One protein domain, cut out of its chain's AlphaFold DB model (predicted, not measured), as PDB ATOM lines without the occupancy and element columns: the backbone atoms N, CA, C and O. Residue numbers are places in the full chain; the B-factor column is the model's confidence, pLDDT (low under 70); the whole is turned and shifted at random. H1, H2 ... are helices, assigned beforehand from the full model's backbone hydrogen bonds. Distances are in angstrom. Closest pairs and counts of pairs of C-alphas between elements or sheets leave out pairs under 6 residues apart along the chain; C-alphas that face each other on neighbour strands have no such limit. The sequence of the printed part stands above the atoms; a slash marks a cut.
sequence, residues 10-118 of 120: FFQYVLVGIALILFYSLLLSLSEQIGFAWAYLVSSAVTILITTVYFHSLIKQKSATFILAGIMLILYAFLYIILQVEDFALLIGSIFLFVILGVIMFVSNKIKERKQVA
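This is residues 10 to 118 of the 120 residues of the protein "Cell envelope integrity protein CreD" of Bacteroidales bacterium (UniProt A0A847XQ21). One very long helix, H3, makes the longest axis: its first part packs with H2 as a helical hairpin, and its far part, residues 88 to 116, sticks out of the body as a long arm. H1 packs on H2 as a second hairpin and stays apart from H3, so that the chain folds back twice before the arm runs out. The printed part has 109 residues, with three named helices in the order H1, H2, H3 and no named strand, and its class is all helix. It is extended, with a radius of gyration of the C-alphas of 23.4 A, and spans 85 by 24 by 22 A.

H3, residues 62 to 116, touches H2, residues 36 to 59, with its residues 62 to 80 alone. Their closest C-alphas, those of His 56 and Thr 65, are 5.7 A apart. The two form a hairpin, running opposite ways at a shallow tilt of 30 degrees. H2 also touches H1, residues 10 to 34, the closest C-alphas being those of Leu 30 and Ala 39, 4.9 A apart. This too is a hairpin, with a shallow tilt of 22 degrees, opposite ways. H1 and H3 are apart. Each O i to N i+4 pair is within hydrogen-bond range in H2 and H3; in H1 20 of 21 are.

H3 is 80.9 A long, from C-alpha 62 at (-23.573, -9.822, 28.600) to C-alpha 116 at (56.077, -18.081, 40.049). H2 measures 33.8 A from C-alpha 36 to C-alpha 59. H1 measures 35.4 A and begins with C-alpha 10 at (-13.727, -12.876, 50.189).

The C-alphas farthest apart, those of Lys 60 and Ala 118, are 85.2 A apart. Residues 58 to 63 and 88 to 118 stand free; the body without them spans 34 by 21 by 17 A. Both links are tight, and the printed part has no cut. The mean pLDDT of the printed part is 86.0, and residues 110 to 118 are under 70.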
ATOM      1  N   PHE A  10     -15.047 -12.329  49.865       78.75
ATOM      2  CA  PHE A  10     -13.727 -12.876  50.189       78.75
ATOM      3  C   PHE A  10     -13.382 -14.118  49.360       78.75
ATOM      4  O   PHE A  10     -12.302 -14.188  48.787       78.75
ATOM      5  N   PHE A  11     -14.326 -15.053  49.215       83.25
ATOM      6  CA  PHE A  11     -14.116 -16.265  48.422       83.25
ATOM      7  C   PHE A  11     -13.816 -15.949  46.950       83.25
ATOM      8  O   PHE A  11     -12.969 -16.597  46.347       83.25
ATOM      9  N   GLN A  12     -14.455 -14.920  46.384       82.00
ATOM     10  CA  GLN A  12     -14.223 -14.503  45.000       82.00
ATOM     11  C   GLN A  12     -12.820 -13.914  44.830       82.00
ATOM     12  O   GLN A  12     -12.113 -14.283  43.899       82.00
ATOM     13  N   TYR A  13     -12.388 -13.053  45.757       84.94
ATOM     14  CA  TYR A  13     -11.032 -12.496  45.741       84.94
ATOM     15  C   TYR A  13      -9.959 -13.576  45.915       84.94
ATOM     16  O   TYR A  13      -8.954 -13.551  45.209       84.94
ATOM     17  N   VAL A  14     -10.189 -14.559  46.791       89.31
ATOM     18  CA  VAL A  14      -9.292 -15.715  46.951       89.31
ATOM     19  C   VAL A  14      -9.229 -16.539  45.667       89.31
ATOM     20  O   VAL A  14      -8.139 -16.888  45.226       89.31
ATOM     21  N   LEU A  15     -10.370 -16.809  45.029       86.88
ATOM     22  CA  LEU A  15     -10.417 -17.585  43.791       86.88
ATOM     23  C   LEU A  15      -9.680 -16.878  42.639       86.88
ATOM     24  O   LEU A  15      -8.962 -17.528  41.885       86.88
ATOM     25  N   VAL A  16      -9.793 -15.548  42.544       87.25
ATOM     26  CA  VAL A  16      -9.017 -14.735  41.588       87.25
ATOM     27  C   VAL A  16      -7.520 -14.782  41.911       87.25
ATOM     28  O   VAL A  16      -6.706 -14.926  41.004       87.25
ATOM     29  N   GLY A  17      -7.143 -14.728  43.192       89.50
ATOM     30  CA  GLY A  17      -5.753 -14.901  43.619       89.50
ATOM     31  C   GLY A  17      -5.182 -16.267  43.226       89.50
ATOM     32  O   GLY A  17      -4.081 -16.345  42.690       89.50
ATOM     33  N   ILE A  18      -5.957 -17.340  43.406       93.38
ATOM     34  CA  ILE A  18      -5.578 -18.689  42.957       93.38
ATOM     35  C   ILE A  18      -5.409 -18.717  41.435       93.38
ATOM     36  O   ILE A  18      -4.431 -19.276  40.948       93.38
ATOM     37  N   ALA A  19      -6.306 -18.079  40.680       90.75
ATOM     38  CA  ALA A  19      -6.184 -17.995  39.226       90.75
ATOM     39  C   ALA A  19      -4.891 -17.280  38.787       90.75
ATOM     40  O   ALA A  19      -4.250 -17.727  37.840       90.75
ATOM     41  N   LEU A  20      -4.468 -16.226  39.496       90.25
ATOM     42  CA  LEU A  20      -3.196 -15.536  39.237       90.25
ATOM     43  C   LEU A  20      -1.978 -16.426  39.521       90.25
ATOM     44  O   LEU A  20      -1.045 -16.466  38.723       90.25
ATOM     45  N   ILE A  21      -1.998 -17.173  40.629       93.81
ATOM     46  CA  ILE A  21      -0.925 -18.118  40.967       93.81
ATOM     47  C   ILE A  21      -0.836 -19.222  39.905       93.81
ATOM     48  O   ILE A  21       0.254 -19.544  39.431       93.81
ATOM     49  N   LEU A  22      -1.979 -19.780  39.501       93.94
ATOM     50  CA  LEU A  22      -2.040 -20.808  38.464       93.94
ATOM     51  C   LEU A  22      -1.595 -20.274  37.103       93.94
ATOM     52  O   LEU A  22      -0.884 -20.979  36.394       93.94
ATOM     53  N   PHE A  23      -1.954 -19.036  36.761       93.19
ATOM     54  CA  PHE A  23      -1.469 -18.373  35.556       93.19
ATOM     55  C   PHE A  23       0.061 -18.323  35.522       93.19
ATOM     56  O   PHE A  23       0.651 -18.756  34.536       93.19
ATOM     57  N   TYR A  24       0.702 -17.842  36.593       90.75
ATOM     58  CA  TYR A  24       2.161 -17.729  36.640       90.75
ATOM     59  C   TYR A  24       2.846 -19.100  36.623       90.75
ATOM     60  O   TYR A  24       3.807 -19.306  35.890       90.75
ATOM     61  N   SER A  25       2.316 -20.065  37.380       93.31
ATOM     62  CA  SER A  25       2.830 -21.439  37.405       93.31
ATOM     63  C   SER A  25       2.760 -22.109  36.026       93.31
ATOM     64  O   SER A  25       3.729 -22.714  35.569       93.31
ATOM     65  N   LEU A  26       1.631 -21.947  35.326       92.38
ATOM     66  CA  LEU A  26       1.436 -22.478  33.978       92.38
ATOM     67  C   LEU A  26       2.310 -21.754  32.949       92.38
ATOM     68  O   LEU A  26       2.886 -22.397  32.079       92.38
ATOM     69  N   LEU A  27       2.427 -20.426  33.048       91.69
ATOM     70  CA  LEU A  27       3.326 -19.633  32.212       91.69
ATOM     71  C   LEU A  27       4.768 -20.121  32.344       91.69
ATOM     72  O   LEU A  27       5.408 -20.354  31.325       91.69
ATOM     73  N   LEU A  28       5.254 -20.298  33.573       90.19
ATOM     74  CA  LEU A  28       6.620 -20.731  33.835       90.19
ATOM     75  C   LEU A  28       6.881 -22.125  33.251       90.19
ATOM     76  O   LEU A  28       7.813 -22.290  32.469       90.19
ATOM     77  N   SER A  29       6.022 -23.104  33.555       93.00
ATOM     78  CA  SER A  29       6.235 -24.482  33.092       93.00
ATOM     79  C   SER A  29       6.117 -24.629  31.572       93.00
ATOM     80  O   SER A  29       6.863 -25.395  30.963       93.00
ATOM     81  N   LEU A  30       5.211 -23.878  30.934       90.75
ATOM     82  CA  LEU A  30       5.089 -23.872  29.477       90.75
ATOM     83  C   LEU A  30       6.231 -23.096  28.818       90.75
ATOM     84  O   LEU A  30       6.698 -23.509  27.759       90.75
ATOM     85  N   SER A  31       6.705 -22.001  29.420       90.12
ATOM     86  CA  SER A  31       7.801 -21.197  28.860       90.12
ATOM     87  C   SER A  31       9.068 -22.037  28.691       90.12
ATOM     88  O   SER A  31       9.749 -21.923  27.672       90.12
ATOM     89  N   GLU A  32       9.318 -22.965  29.618       86.19
ATOM     90  CA  GLU A  32      10.443 -23.899  29.544       86.19
ATOM     91  C   GLU A  32      10.349 -24.896  28.376       86.19
ATOM     92  O   GLU A  32      11.376 -25.293  27.829       86.19
ATOM     93  N   GLN A  33       9.143 -25.304  27.965       90.12
ATOM     94  CA  GLN A  33       8.965 -26.293  26.891       90.12
ATOM     95  C   GLN A  33       8.774 -25.673  25.506       90.12
ATOM     96  O   GLN A  33       9.331 -26.168  24.528       90.12
ATOM     97  N   ILE A  34       7.943 -24.632  25.403       87.94
ATOM     98  CA  ILE A  34       7.481 -24.071  24.121       87.94
ATOM     99  C   ILE A  34       7.898 -22.607  23.907       87.94
ATOM    100  O   ILE A  34       7.611 -22.032  22.856       87.94
ATOM    101  N   GLY A  35       8.596 -22.008  24.876       86.81
ATOM    102  CA  GLY A  35       9.042 -20.618  24.843       86.81
ATOM    103  C   GLY A  35       7.997 -19.620  25.351       86.81
ATOM    104  O   GLY A  35       6.786 -19.839  25.266       86.81
ATOM    105  N   PHE A  36       8.487 -18.478  25.847       86.44
ATOM    106  CA  PHE A  36       7.698 -17.465  26.558       86.44
ATOM    107  C   PHE A  36       6.472 -16.962  25.783       86.44
ATOM    108  O   PHE A  36       5.376 -16.908  26.331       86.44
ATOM    109  N   ALA A  37       6.616 -16.627  24.495       88.06
ATOM    110  CA  ALA A  37       5.530 -16.014  23.723       88.06
ATOM    111  C   ALA A  37       4.303 -16.938  23.585       88.06
ATOM    112  O   ALA A  37       3.165 -16.511  23.794       88.06
ATOM    113  N   TRP A  38       4.532 -18.218  23.273       90.12
ATOM    114  CA  TRP A  38       3.462 -19.210  23.136       90.12
ATOM    115  C   TRP A  38       2.887 -19.614  24.491       90.12
ATOM    116  O   TRP A  38       1.666 -19.692  24.636       90.12
ATOM    117  N   ALA A  39       3.750 -19.797  25.492       91.88
ATOM    118  CA  ALA A  39       3.336 -20.050  26.866       91.88
ATOM    119  C   ALA A  39       2.427 -18.935  27.396       91.88
ATOM    120  O   ALA A  39       1.378 -19.206  27.978       91.88
ATOM    121  N   TYR A  40       2.775 -17.677  27.119       92.06
ATOM    122  CA  TYR A  40       1.992 -16.518  27.518       92.06
ATOM    123  C   TYR A  40       0.612 -16.494  26.881       92.06
ATOM    124  O   TYR A  40      -0.383 -16.303  27.584       92.06
ATOM    125  N   LEU A  41       0.526 -16.717  25.568       92.94
ATOM    126  CA  LEU A  41      -0.757 -16.745  24.867       92.94
ATOM    127  C   LEU A  41      -1.683 -17.826  25.422       92.94
ATOM    128  O   LEU A  41      -2.849 -17.547  25.689       92.94
ATOM    129  N   VAL A  42      -1.170 -19.038  25.641       94.12
ATOM    130  CA  VAL A  42      -1.975 -20.150  26.161       94.12
ATOM    131  C   VAL A  42      -2.413 -19.876  27.600       94.12
ATOM    132  O   VAL A  42      -3.608 -19.934  27.896       94.12
ATOM    133  N   SER A  43      -1.480 -19.515  28.484       93.50
ATOM    134  CA  SER A  43      -1.785 -19.271  29.897       93.50
ATOM    135  C   SER A  43      -2.742 -18.097  30.083       93.50
ATOM    136  O   SER A  43      -3.707 -18.201  30.838       93.50
ATOM    137  N   SER A  44      -2.528 -16.989  29.370       93.69
ATOM    138  CA  SER A  44      -3.412 -15.821  29.459       93.69
ATOM    139  C   SER A  44      -4.799 -16.123  28.895       93.69
ATOM    140  O   SER A  44      -5.791 -15.792  29.541       93.69
ATOM    141  N   ALA A  45      -4.901 -16.817  27.756       94.00
ATOM    142  CA  ALA A  45      -6.187 -17.192  27.173       94.00
ATOM    143  C   ALA A  45      -7.007 -18.082  28.117       94.00
ATOM    144  O   ALA A  45      -8.190 -17.814  28.334       94.00
ATOM    145  N   VAL A  46      -6.383 -19.097  28.724       94.50
ATOM    146  CA  VAL A  46      -7.048 -19.988  29.687       94.50
ATOM    147  C   VAL A  46      -7.530 -19.207  30.913       94.50
ATOM    148  O   VAL A  46      -8.689 -19.353  31.314       94.50
ATOM    149  N   THR A  47      -6.696 -18.328  31.475       93.56
ATOM    150  CA  THR A  47      -7.059 -17.546  32.667       93.56
ATOM    151  C   THR A  47      -8.138 -16.499  32.386       93.56
ATOM    152  O   THR A  47      -9.065 -16.329  33.185       93.56
ATOM    153  N   ILE A  48      -8.083 -15.823  31.235       92.50
ATOM    154  CA  ILE A  48      -9.133 -14.891  30.808       92.50
ATOM    155  C   ILE A  48     -10.446 -15.649  30.608       92.50
ATOM    156  O   ILE A  48     -11.490 -15.185  31.072       92.50
ATOM    157  N   LEU A  49     -10.411 -16.823  29.974       92.19
ATOM    158  CA  LEU A  49     -11.602 -17.625  29.698       92.19
ATOM    159  C   LEU A  49     -12.264 -18.099  30.994       92.19
ATOM    160  O   LEU A  49     -13.453 -17.842  31.186       92.19
ATOM    161  N   ILE A  50     -11.513 -18.715  31.913       91.38
ATOM    162  CA  ILE A  50     -12.083 -19.216  33.173       91.38
ATOM    163  C   ILE A  50     -12.644 -18.073  34.032       91.38
ATOM    164  O   ILE A  50     -13.738 -18.195  34.584       91.38
ATOM    165  N   THR A  51     -11.960 -16.923  34.063       89.75
ATOM    166  CA  THR A  51     -12.406 -15.735  34.806       89.75
ATOM    167  C   THR A  51     -13.658 -15.120  34.182       89.75
ATOM    168  O   THR A  51     -14.609 -14.778  34.887       89.75
ATOM    169  N   THR A  52     -13.701 -15.018  32.853       88.12
ATOM    170  CA  THR A  52     -14.841 -14.454  32.115       88.12
ATOM    171  C   THR A  52     -16.074 -15.346  32.242       88.12
ATOM    172  O   THR A  52     -17.163 -14.840  32.513       88.12
ATOM    173  N   VAL A  53     -15.922 -16.670  32.111       88.38
ATOM    174  CA  VAL A  53     -17.011 -17.645  32.300       88.38
ATOM    175  C   VAL A  53     -17.536 -17.600  33.735       88.38
ATOM    176  O   VAL A  53     -18.751 -17.561  33.945       88.38
ATOM    177  N   TYR A  54     -16.639 -17.532  34.722       87.19
ATOM    178  CA  TYR A  54     -17.010 -17.383  36.127       87.19
ATOM    179  C   TYR A  54     -17.839 -16.115  36.365       87.19
ATOM    180  O   TYR A  54     -18.932 -16.170  36.932       87.19
ATOM    181  N   PHE A  55     -17.369 -14.972  35.862       84.50
ATOM    182  CA  PHE A  55     -18.058 -13.696  36.028       84.50
ATOM    183  C   PHE A  55     -19.394 -13.638  35.276       84.50
ATOM    184  O   PHE A  55     -20.377 -13.090  35.780       84.50
ATOM    185  N   HIS A  56     -19.458 -14.244  34.088       86.19
ATOM    186  CA  HIS A  56     -20.694 -14.365  33.323       86.19
ATOM    187  C   HIS A  56     -21.756 -15.164  34.087       86.19
ATOM    188  O   HIS A  56     -22.910 -14.745  34.146       86.19
ATOM    189  N   SER A  57     -21.358 -16.267  34.726       83.19
ATOM    190  CA  SER A  57     -22.245 -17.085  35.560       83.19
ATOM    191  C   SER A  57     -22.807 -16.307  36.761       83.19
ATOM    192  O   SER A  57     -23.986 -16.445  37.093       83.19
ATOM    193  N   LEU A  58     -21.998 -15.428  37.367       81.06
ATOM    194  CA  LEU A  58     -22.398 -14.616  38.521       81.06
ATOM    195  C   LEU A  58     -23.405 -13.510  38.180       81.06
ATOM    196  O   LEU A  58     -24.380 -13.327  38.905       81.06
ATOM    197  N   ILE A  59     -23.159 -12.744  37.112       77.62
ATOM    198  CA  ILE A  59     -23.924 -11.517  36.814       77.62
ATOM    199  C   ILE A  59     -24.997 -11.750  35.743       77.62
ATOM    200  O   ILE A  59     -25.965 -10.994  35.671       77.62
ATOM    201  N   LYS A  60     -24.857 -12.792  34.909       76.50
ATOM    202  CA  LYS A  60     -25.761 -13.152  33.794       76.50
ATOM    203  C   LYS A  60     -26.038 -12.022  32.786       76.50
ATOM    204  O   LYS A  60     -26.925 -12.146  31.944       76.50
ATOM    205  N   GLN A  61     -25.270 -10.933  32.826       81.62
ATOM    206  CA  GLN A  61     -25.436  -9.764  31.964       81.62
ATOM    207  C   GLN A  61     -24.274  -9.669  30.970       81.62
ATOM    208  O   GLN A  61     -23.118  -9.503  31.357       81.62
ATOM    209  N   LYS A  62     -24.585  -9.756  29.670       80.00
ATOM    210  CA  LYS A  62     -23.573  -9.822  28.600       80.00
ATOM    211  C   LYS A  62     -22.713  -8.556  28.492       80.00
ATOM    212  O   LYS A  62     -21.518  -8.666  28.246       80.00
ATOM    213  N   SER A  63     -23.289  -7.372  28.712       81.69
ATOM    214  CA  SER A  63     -22.566  -6.090  28.642       81.69
ATOM    215  C   SER A  63     -21.442  -5.997  29.677       81.69
ATOM    216  O   SER A  63     -20.308  -5.683  29.327       81.69
ATOM    217  N   ALA A  64     -21.728  -6.349  30.932       82.12
ATOM    218  CA  ALA A  64     -20.738  -6.362  32.007       82.12
ATOM    219  C   ALA A  64     -19.619  -7.390  31.757       82.12
ATOM    220  O   ALA A  64     -18.453  -7.114  32.032       82.12
ATOM    221  N   THR A  65     -19.954  -8.555  31.187       84.56
ATOM    222  CA  THR A  65     -18.968  -9.581  30.811       84.56
ATOM    223  C   THR A  65     -17.995  -9.082  29.735       84.56
ATOM    224  O   THR A  65     -16.794  -9.307  29.863       84.56
ATOM    225  N   PHE A  66     -18.479  -8.369  28.711       86.12
ATOM    226  CA  PHE A  66     -17.615  -7.810  27.663       86.12
ATOM    227  C   PHE A  66     -16.659  -6.737  28.194       86.12
ATOM    228  O   PHE A  66     -15.488  -6.729  27.820       86.12
ATOM    229  N   ILE A  67     -17.132  -5.870  29.094       90.12
ATOM    230  CA  ILE A  67     -16.284  -4.849  29.727       90.12
ATOM    231  C   ILE A  67     -15.169  -5.517  30.541       90.12
ATOM    232  O   ILE A  67     -14.007  -5.141  30.401       90.12
ATOM    233  N   LEU A  68     -15.495  -6.543  31.339       88.56
ATOM    234  CA  LEU A  68     -14.489  -7.290  32.098       88.56
ATOM    235  C   LEU A  68     -13.453  -7.944  31.180       88.56
ATOM    236  O   LEU A  68     -12.258  -7.819  31.433       88.56
ATOM    237  N   ALA A  69     -13.901  -8.625  30.123       87.88
ATOM    238  CA  ALA A  69     -13.001  -9.268  29.172       87.88
ATOM    239  C   ALA A  69     -12.061  -8.246  28.510       87.88
ATOM    240  O   ALA A  69     -10.868  -8.508  28.394       87.88
ATOM    241  N   GLY A  70     -12.566  -7.059  28.154       92.00
ATOM    242  CA  GLY A  70     -11.750  -5.967  27.620       92.00
ATOM    243  C   GLY A  70     -10.694  -5.466  28.610       92.00
ATOM    244  O   GLY A  70      -9.525  -5.344  28.250       92.00
ATOM    245  N   ILE A  71     -11.077  -5.239  29.872       92.94
ATOM    246  CA  ILE A  71     -10.144  -4.832  30.936       92.94
ATOM    247  C   ILE A  71      -9.067  -5.902  31.151       92.94
ATOM    248  O   ILE A  71      -7.887  -5.571  31.246       92.94
ATOM    249  N   MET A  72      -9.455  -7.178  31.185       92.00
ATOM    250  CA  MET A  72      -8.519  -8.297  31.302       92.00
ATOM    251  C   MET A  72      -7.543  -8.332  30.125       92.00
ATOM    252  O   MET A  72      -6.348  -8.496  30.330       92.00
ATOM    253  N   LEU A  73      -8.016  -8.111  28.900       92.50
ATOM    254  CA  LEU A  73      -7.169  -8.120  27.709       92.50
ATOM    255  C   LEU A  73      -6.115  -7.003  27.759       92.50
ATOM    256  O   LEU A  73      -4.945  -7.259  27.494       92.50
ATOM    257  N   ILE A  74      -6.500  -5.794  28.183       94.88
ATOM    258  CA  ILE A  74      -5.567  -4.671  28.380       94.88
ATOM    259  C   ILE A  74      -4.560  -4.981  29.494       94.88
ATOM    260  O   ILE A  74      -3.360  -4.780  29.315       94.88
ATOM    261  N   LEU A  75      -5.033  -5.491  30.635       93.00
ATOM    262  CA  LEU A  75      -4.182  -5.823  31.775       93.00
ATOM    263  C   LEU A  75      -3.139  -6.886  31.408       93.00
ATOM    264  O   LEU A  75      -1.959  -6.720  31.698       93.00
ATOM    265  N   TYR A  76      -3.558  -7.957  30.734       91.00
ATOM    266  CA  TYR A  76      -2.651  -9.011  30.293       91.00
ATOM    267  C   TYR A  76      -1.758  -8.534  29.134       91.00
ATOM    268  O   TYR A  76      -0.599  -8.922  29.067       91.00
ATOM    269  N   ALA A  77      -2.200  -7.635  28.256       90.50
ATOM    270  CA  ALA A  77      -1.282  -7.026  27.290       90.50
ATOM    271  C   ALA A  77      -0.168  -6.225  27.993       90.50
ATOM    272  O   ALA A  77       0.994  -6.298  27.602       90.50
ATOM    273  N   PHE A  78      -0.497  -5.507  29.067       91.44
ATOM    274  CA  PHE A  78       0.493  -4.783  29.864       91.44
ATOM    275  C   PHE A  78       1.448  -5.724  30.617       91.44
ATOM    276  O   PHE A  78       2.658  -5.509  30.597       91.44
ATOM    277  N   LEU A  79       0.931  -6.803  31.216       90.12
ATOM    278  CA  LEU A  79       1.761  -7.824  31.871       90.12
ATOM    279  C   LEU A  79       2.742  -8.491  30.904       90.12
ATOM    280  O   LEU A  79       3.876  -8.754  31.293       90.12
ATOM    281  N   TYR A  80       2.342  -8.716  29.650       88.81
ATOM    282  CA  TYR A  80       3.234  -9.250  28.621       88.81
ATOM    283  C   TYR A  80       4.479  -8.371  28.439       88.81
ATOM    284  O   TYR A  80       5.594  -8.882  28.416       88.81
ATOM    285  N   ILE A  81       4.296  -7.047  28.372       88.06
ATOM    286  CA  ILE A  81       5.402  -6.091  28.222       88.06
ATOM    287  C   ILE A  81       6.331  -6.147  29.438       88.06
ATOM    288  O   ILE A  81       7.548  -6.188  29.271       88.06
ATOM    289  N   ILE A  82       5.770  -6.166  30.652       88.44
ATOM    290  CA  ILE A  82       6.559  -6.216  31.891       88.44
ATOM    291  C   ILE A  82       7.402  -7.490  31.946       88.44
ATOM    292  O   ILE A  82       8.612  -7.420  32.147       88.44
ATOM    293  N   LEU A  83       6.766  -8.640  31.749       85.75
ATOM    294  CA  LEU A  83       7.428  -9.936  31.866       85.75
ATOM    295  C   LEU A  83       8.485 -10.134  30.780       85.75
ATOM    296  O   LEU A  83       9.544 -10.691  31.046       85.75
ATOM    297  N   GLN A  84       8.245  -9.606  29.579       81.69
ATOM    298  CA  GLN A  84       9.247  -9.635  28.525       81.69
ATOM    299  C   GLN A  84      10.524  -8.893  28.951       81.69
ATOM    300  O   GLN A  84      11.620  -9.389  28.717       81.69
ATOM    301  N   VAL A  85      10.405  -7.747  29.634       80.19
ATOM    302  CA  VAL A  85      11.563  -7.009  30.171       80.19
ATOM    303  C   VAL A  85      12.278  -7.790  31.281       80.19
ATOM    304  O   VAL A  85      13.505  -7.746  31.353       80.19
ATOM    305  N   GLU A  86      11.543  -8.516  32.122       76.88
ATOM    306  CA  GLU A  86      12.107  -9.329  33.206       76.88
ATOM    307  C   GLU A  86      12.934 -10.518  32.688       76.88
ATOM    308  O   GLU A  86      14.070 -10.710  33.126       76.88
ATOM    309  N   ASP A  87      12.431 -11.256  31.695       71.38
ATOM    310  CA  ASP A  87      13.186 -12.351  31.067       71.38
ATOM    311  C   ASP A  87      14.472 -11.838  30.397       71.38
ATOM    312  O   ASP A  87      15.542 -12.450  30.512       71.38
ATOM    313  N   PHE A  88      14.417 -10.662  29.760       76.81
ATOM    314  CA  PHE A  88      15.622 -10.004  29.252       76.81
ATOM    315  C   PHE A  88      16.574  -9.588  30.381       76.81
ATOM    316  O   PHE A  88      17.789  -9.655  30.193       76.81
ATOM    317  N   ALA A  89      16.068  -9.208  31.557       80.00
ATOM    318  CA  ALA A  89      16.901  -8.848  32.701       80.00
ATOM    319  C   ALA A  89      17.678 -10.054  33.259       80.00
ATOM    320  O   ALA A  89      18.878  -9.929  33.517       80.00
ATOM    321  N   LEU A  90      17.045 -11.228  33.384       81.62
ATOM    322  CA  LEU A  90      17.722 -12.468  33.800       81.62
ATOM    323  C   LEU A  90      18.775 -12.915  32.777       81.62
ATOM    324  O   LEU A  90      19.897 -13.283  33.147       81.62
ATOM    325  N   LEU A  91      18.451 -12.836  31.483       81.75
ATOM    326  CA  LEU A  91      19.385 -13.166  30.408       81.75
ATOM    327  C   LEU A  91      20.602 -12.229  30.416       81.75
ATOM    328  O   LEU A  91      21.743 -12.687  30.442       81.75
ATOM    329  N   ILE A  92      20.376 -10.916  30.442       87.94
ATOM    330  CA  ILE A  92      21.451  -9.917  30.445       87.94
ATOM    331  C   ILE A  92      22.297 -10.043  31.718       87.94
ATOM    332  O   ILE A  92      23.527 -10.009  31.642       87.94
ATOM    333  N   GLY A  93      21.661 -10.242  32.875       87.38
ATOM    334  CA  GLY A  93      22.347 -10.434  34.151       87.38
ATOM    335  C   GLY A  93      23.237 -11.677  34.163       87.38
ATOM    336  O   GLY A  93      24.394 -11.596  34.573       87.38
ATOM    337  N   SER A  94      22.744 -12.813  33.660       90.44
ATOM    338  CA  SER A  94      23.534 -14.049  33.594       90.44
ATOM    339  C   SER A  94      24.730 -13.930  32.642       90.44
ATOM    340  O   SER A  94      25.836 -14.305  33.024       90.44
ATOM    341  N   ILE A  95      24.557 -13.326  31.458       93.94
ATOM    342  CA  ILE A  95      25.656 -13.058  30.514       93.94
ATOM    343  C   ILE A  95      26.711 -12.153  31.156       93.94
ATOM    344  O   ILE A  95      27.905 -12.453  31.102       93.94
ATOM    345  N   PHE A  96      26.282 -11.062  31.793       94.88
ATOM    346  CA  PHE A  96      27.180 -10.119  32.453       94.88
ATOM    347  C   PHE A  96      28.005 -10.790  33.561       94.88
ATOM    348  O   PHE A  96      29.227 -10.631  33.611       94.88
ATOM    349  N   LEU A  97      27.363 -11.604  34.406       95.44
ATOM    350  CA  LEU A  97      28.046 -12.387  35.438       95.44
ATOM    351  C   LEU A  97      29.030 -13.400  34.841       95.44
ATOM    352  O   LEU A  97      30.128 -13.565  35.371       95.44
ATOM    353  N   PHE A  98      28.679 -14.040  33.724       96.44
ATOM    354  CA  PHE A  98      29.556 -14.991  33.043       96.44
ATOM    355  C   PHE A  98      30.818 -14.316  32.490       96.44
ATOM    356  O   PHE A  98      31.920 -14.851  32.616       96.44
ATOM    357  N   VAL A  99      30.680 -13.108  31.934       97.00
ATOM    358  CA  VAL A  99      31.816 -12.293  31.475       97.00
ATOM    359  C   VAL A  99      32.719 -11.912  32.646       97.00
ATOM    360  O   VAL A  99      33.932 -12.099  32.557       97.00
ATOM    361  N   ILE A 100      32.150 -11.432  33.758       96.81
ATOM    362  CA  ILE A 100      32.918 -11.115  34.974       96.81
ATOM    363  C   ILE A 100      33.682 -12.344  35.462       96.81
ATOM    364  O   ILE A 100      34.876 -12.251  35.743       96.81
ATOM    365  N   LEU A 101      33.020 -13.499  35.527       95.69
ATOM    366  CA  LEU A 101      33.656 -14.750  35.920       95.69
ATOM    367  C   LEU A 101      34.818 -15.102  34.982       95.69
ATOM    368  O   LEU A 101      35.909 -15.403  35.461       95.69
ATOM    369  N   GLY A 102      34.623 -15.002  33.666       95.44
ATOM    370  CA  GLY A 102      35.679 -15.234  32.680       95.44
ATOM    371  C   GLY A 102      36.880 -14.302  32.865       95.44
ATOM    372  O   GLY A 102      38.025 -14.755  32.842       95.44
ATOM    373  N   VAL A 103      36.633 -13.016  33.132       95.00
ATOM    374  CA  VAL A 103      37.688 -12.037  33.448       95.00
ATOM    375  C   VAL A 103      38.423 -12.424  34.732       95.00
ATOM    376  O   VAL A 103      39.652 -12.436  34.745       95.00
ATOM    377  N   ILE A 104      37.700 -12.785  35.795       95.19
ATOM    378  CA  ILE A 104      38.293 -13.227  37.065       95.19
ATOM    379  C   ILE A 104      39.165 -14.464  36.847       95.19
ATOM    380  O   ILE A 104      40.294 -14.501  37.331       95.19
ATOM    381  N   MET A 105      38.685 -15.454  36.093       92.50
ATOM    382  CA  MET A 105      39.442 -16.668  35.777       92.50
ATOM    383  C   MET A 105      40.717 -16.350  34.986       92.50
ATOM    384  O   MET A 105      41.790 -16.855  35.318       92.50
ATOM    385  N   PHE A 106      40.631 -15.474  33.982       90.88
ATOM    386  CA  PHE A 106      41.786 -15.063  33.185       90.88
ATOM    387  C   PHE A 106      42.831 -14.313  34.023       90.88
ATOM    388  O   PHE A 106      44.025 -14.613  33.969       90.88
ATOM    389  N   VAL A 107      42.383 -13.365  34.850       90.12
ATOM    390  CA  VAL A 107      43.255 -12.607  35.754       90.12
ATOM    391  C   VAL A 107      43.868 -13.521  36.818       90.12
ATOM    392  O   VAL A 107      45.057 -13.397  37.105       90.12
ATOM    393  N   SER A 108      43.106 -14.477  37.358       84.06
ATOM    394  CA  SER A 108      43.584 -15.455  38.343       84.06
ATOM    395  C   SER A 108      44.741 -16.301  37.801       84.06
ATOM    396  O   SER A 108      45.770 -16.433  38.469       84.06
ATOM    397  N   ASN A 109      44.641 -16.781  36.556       73.81
ATOM    398  CA  ASN A 109      45.741 -17.497  35.905       73.81
ATOM    399  C   ASN A 109      46.988 -16.616  35.735       73.81
ATOM    400  O   ASN A 109      48.101 -17.058  36.013       73.81
ATOM    401  N   LYS A 110      46.811 -15.340  35.375       65.88
ATOM    402  CA  LYS A 110      47.934 -14.401  35.224       65.88
ATOM    403  C   LYS A 110      48.604 -14.033  36.553       65.88
ATOM    404  O   LYS A 110      49.795 -13.732  36.591       65.88
ATOM    405  N   ILE A 111      47.852 -14.045  37.654       68.62
ATOM    406  CA  ILE A 111      48.394 -13.857  39.008       68.62
ATOM    407  C   ILE A 111      49.234 -15.071  39.420       68.62
ATOM    408  O   ILE A 111      50.280 -14.894  40.045       68.62
ATOM    409  N   LYS A 112      48.819 -16.286  39.041       60.38
ATOM    410  CA  LYS A 112      49.604 -17.505  39.278       60.38
ATOM    411  C   LYS A 112      50.943 -17.466  38.534       60.38
ATOM    412  O   LYS A 112      51.968 -17.728  39.155       60.38
ATOM    413  N   GLU A 113      50.949 -17.046  37.268       57.75
ATOM    414  CA  GLU A 113      52.186 -16.837  36.495       57.75
ATOM    415  C   GLU A 113      53.097 -15.770  37.125       57.75
ATOM    416  O   GLU A 113      54.301 -15.974  37.237       57.75
ATOM    417  N   ARG A 114      52.541 -14.646  37.604       54.56
ATOM    418  CA  ARG A 114      53.346 -13.588  38.248       54.56
ATOM    419  C   ARG A 114      53.930 -13.981  39.604       54.56
ATOM    420  O   ARG A 114      54.974 -13.448  39.958       54.56
ATOM    421  N   LYS A 115      53.281 -14.869  40.363       53.62
ATOM    422  CA  LYS A 115      53.842 -15.372  41.627       53.62
ATOM    423  C   LYS A 115      55.009 -16.335  41.407       53.62
ATOM    424  O   LYS A 115      55.939 -16.304  42.192       53.62
ATOM    425  N   GLN A 116      54.995 -17.132  40.339       49.59
ATOM    426  CA  GLN A 116      56.077 -18.081  40.049       49.59
ATOM    427  C   GLN A 116      57.384 -17.403  39.597       49.59
ATOM    428  O   GLN A 116      58.450 -17.932  39.860       49.59
ATOM    429  N   VAL A 117      57.310 -16.221  38.972       53.53
ATOM    430  CA  VAL A 117      58.484 -15.456  38.491       53.53
ATOM    431  C   VAL A 117      59.133 -14.595  39.592       53.53
ATOM    432  O   VAL A 117      60.211 -14.053  39.389       53.53
ATOM    433  N   ALA A 118      58.485 -14.426  40.749       51.47
ATOM    434  CA  ALA A 118      59.021 -13.638  41.865       51.47
ATOM    435  C   ALA A 118      59.748 -14.484  42.932       51.47
ATOM    436  O   ALA A 118      60.377 -13.901  43.812       51.47
TER     437      ALA A 118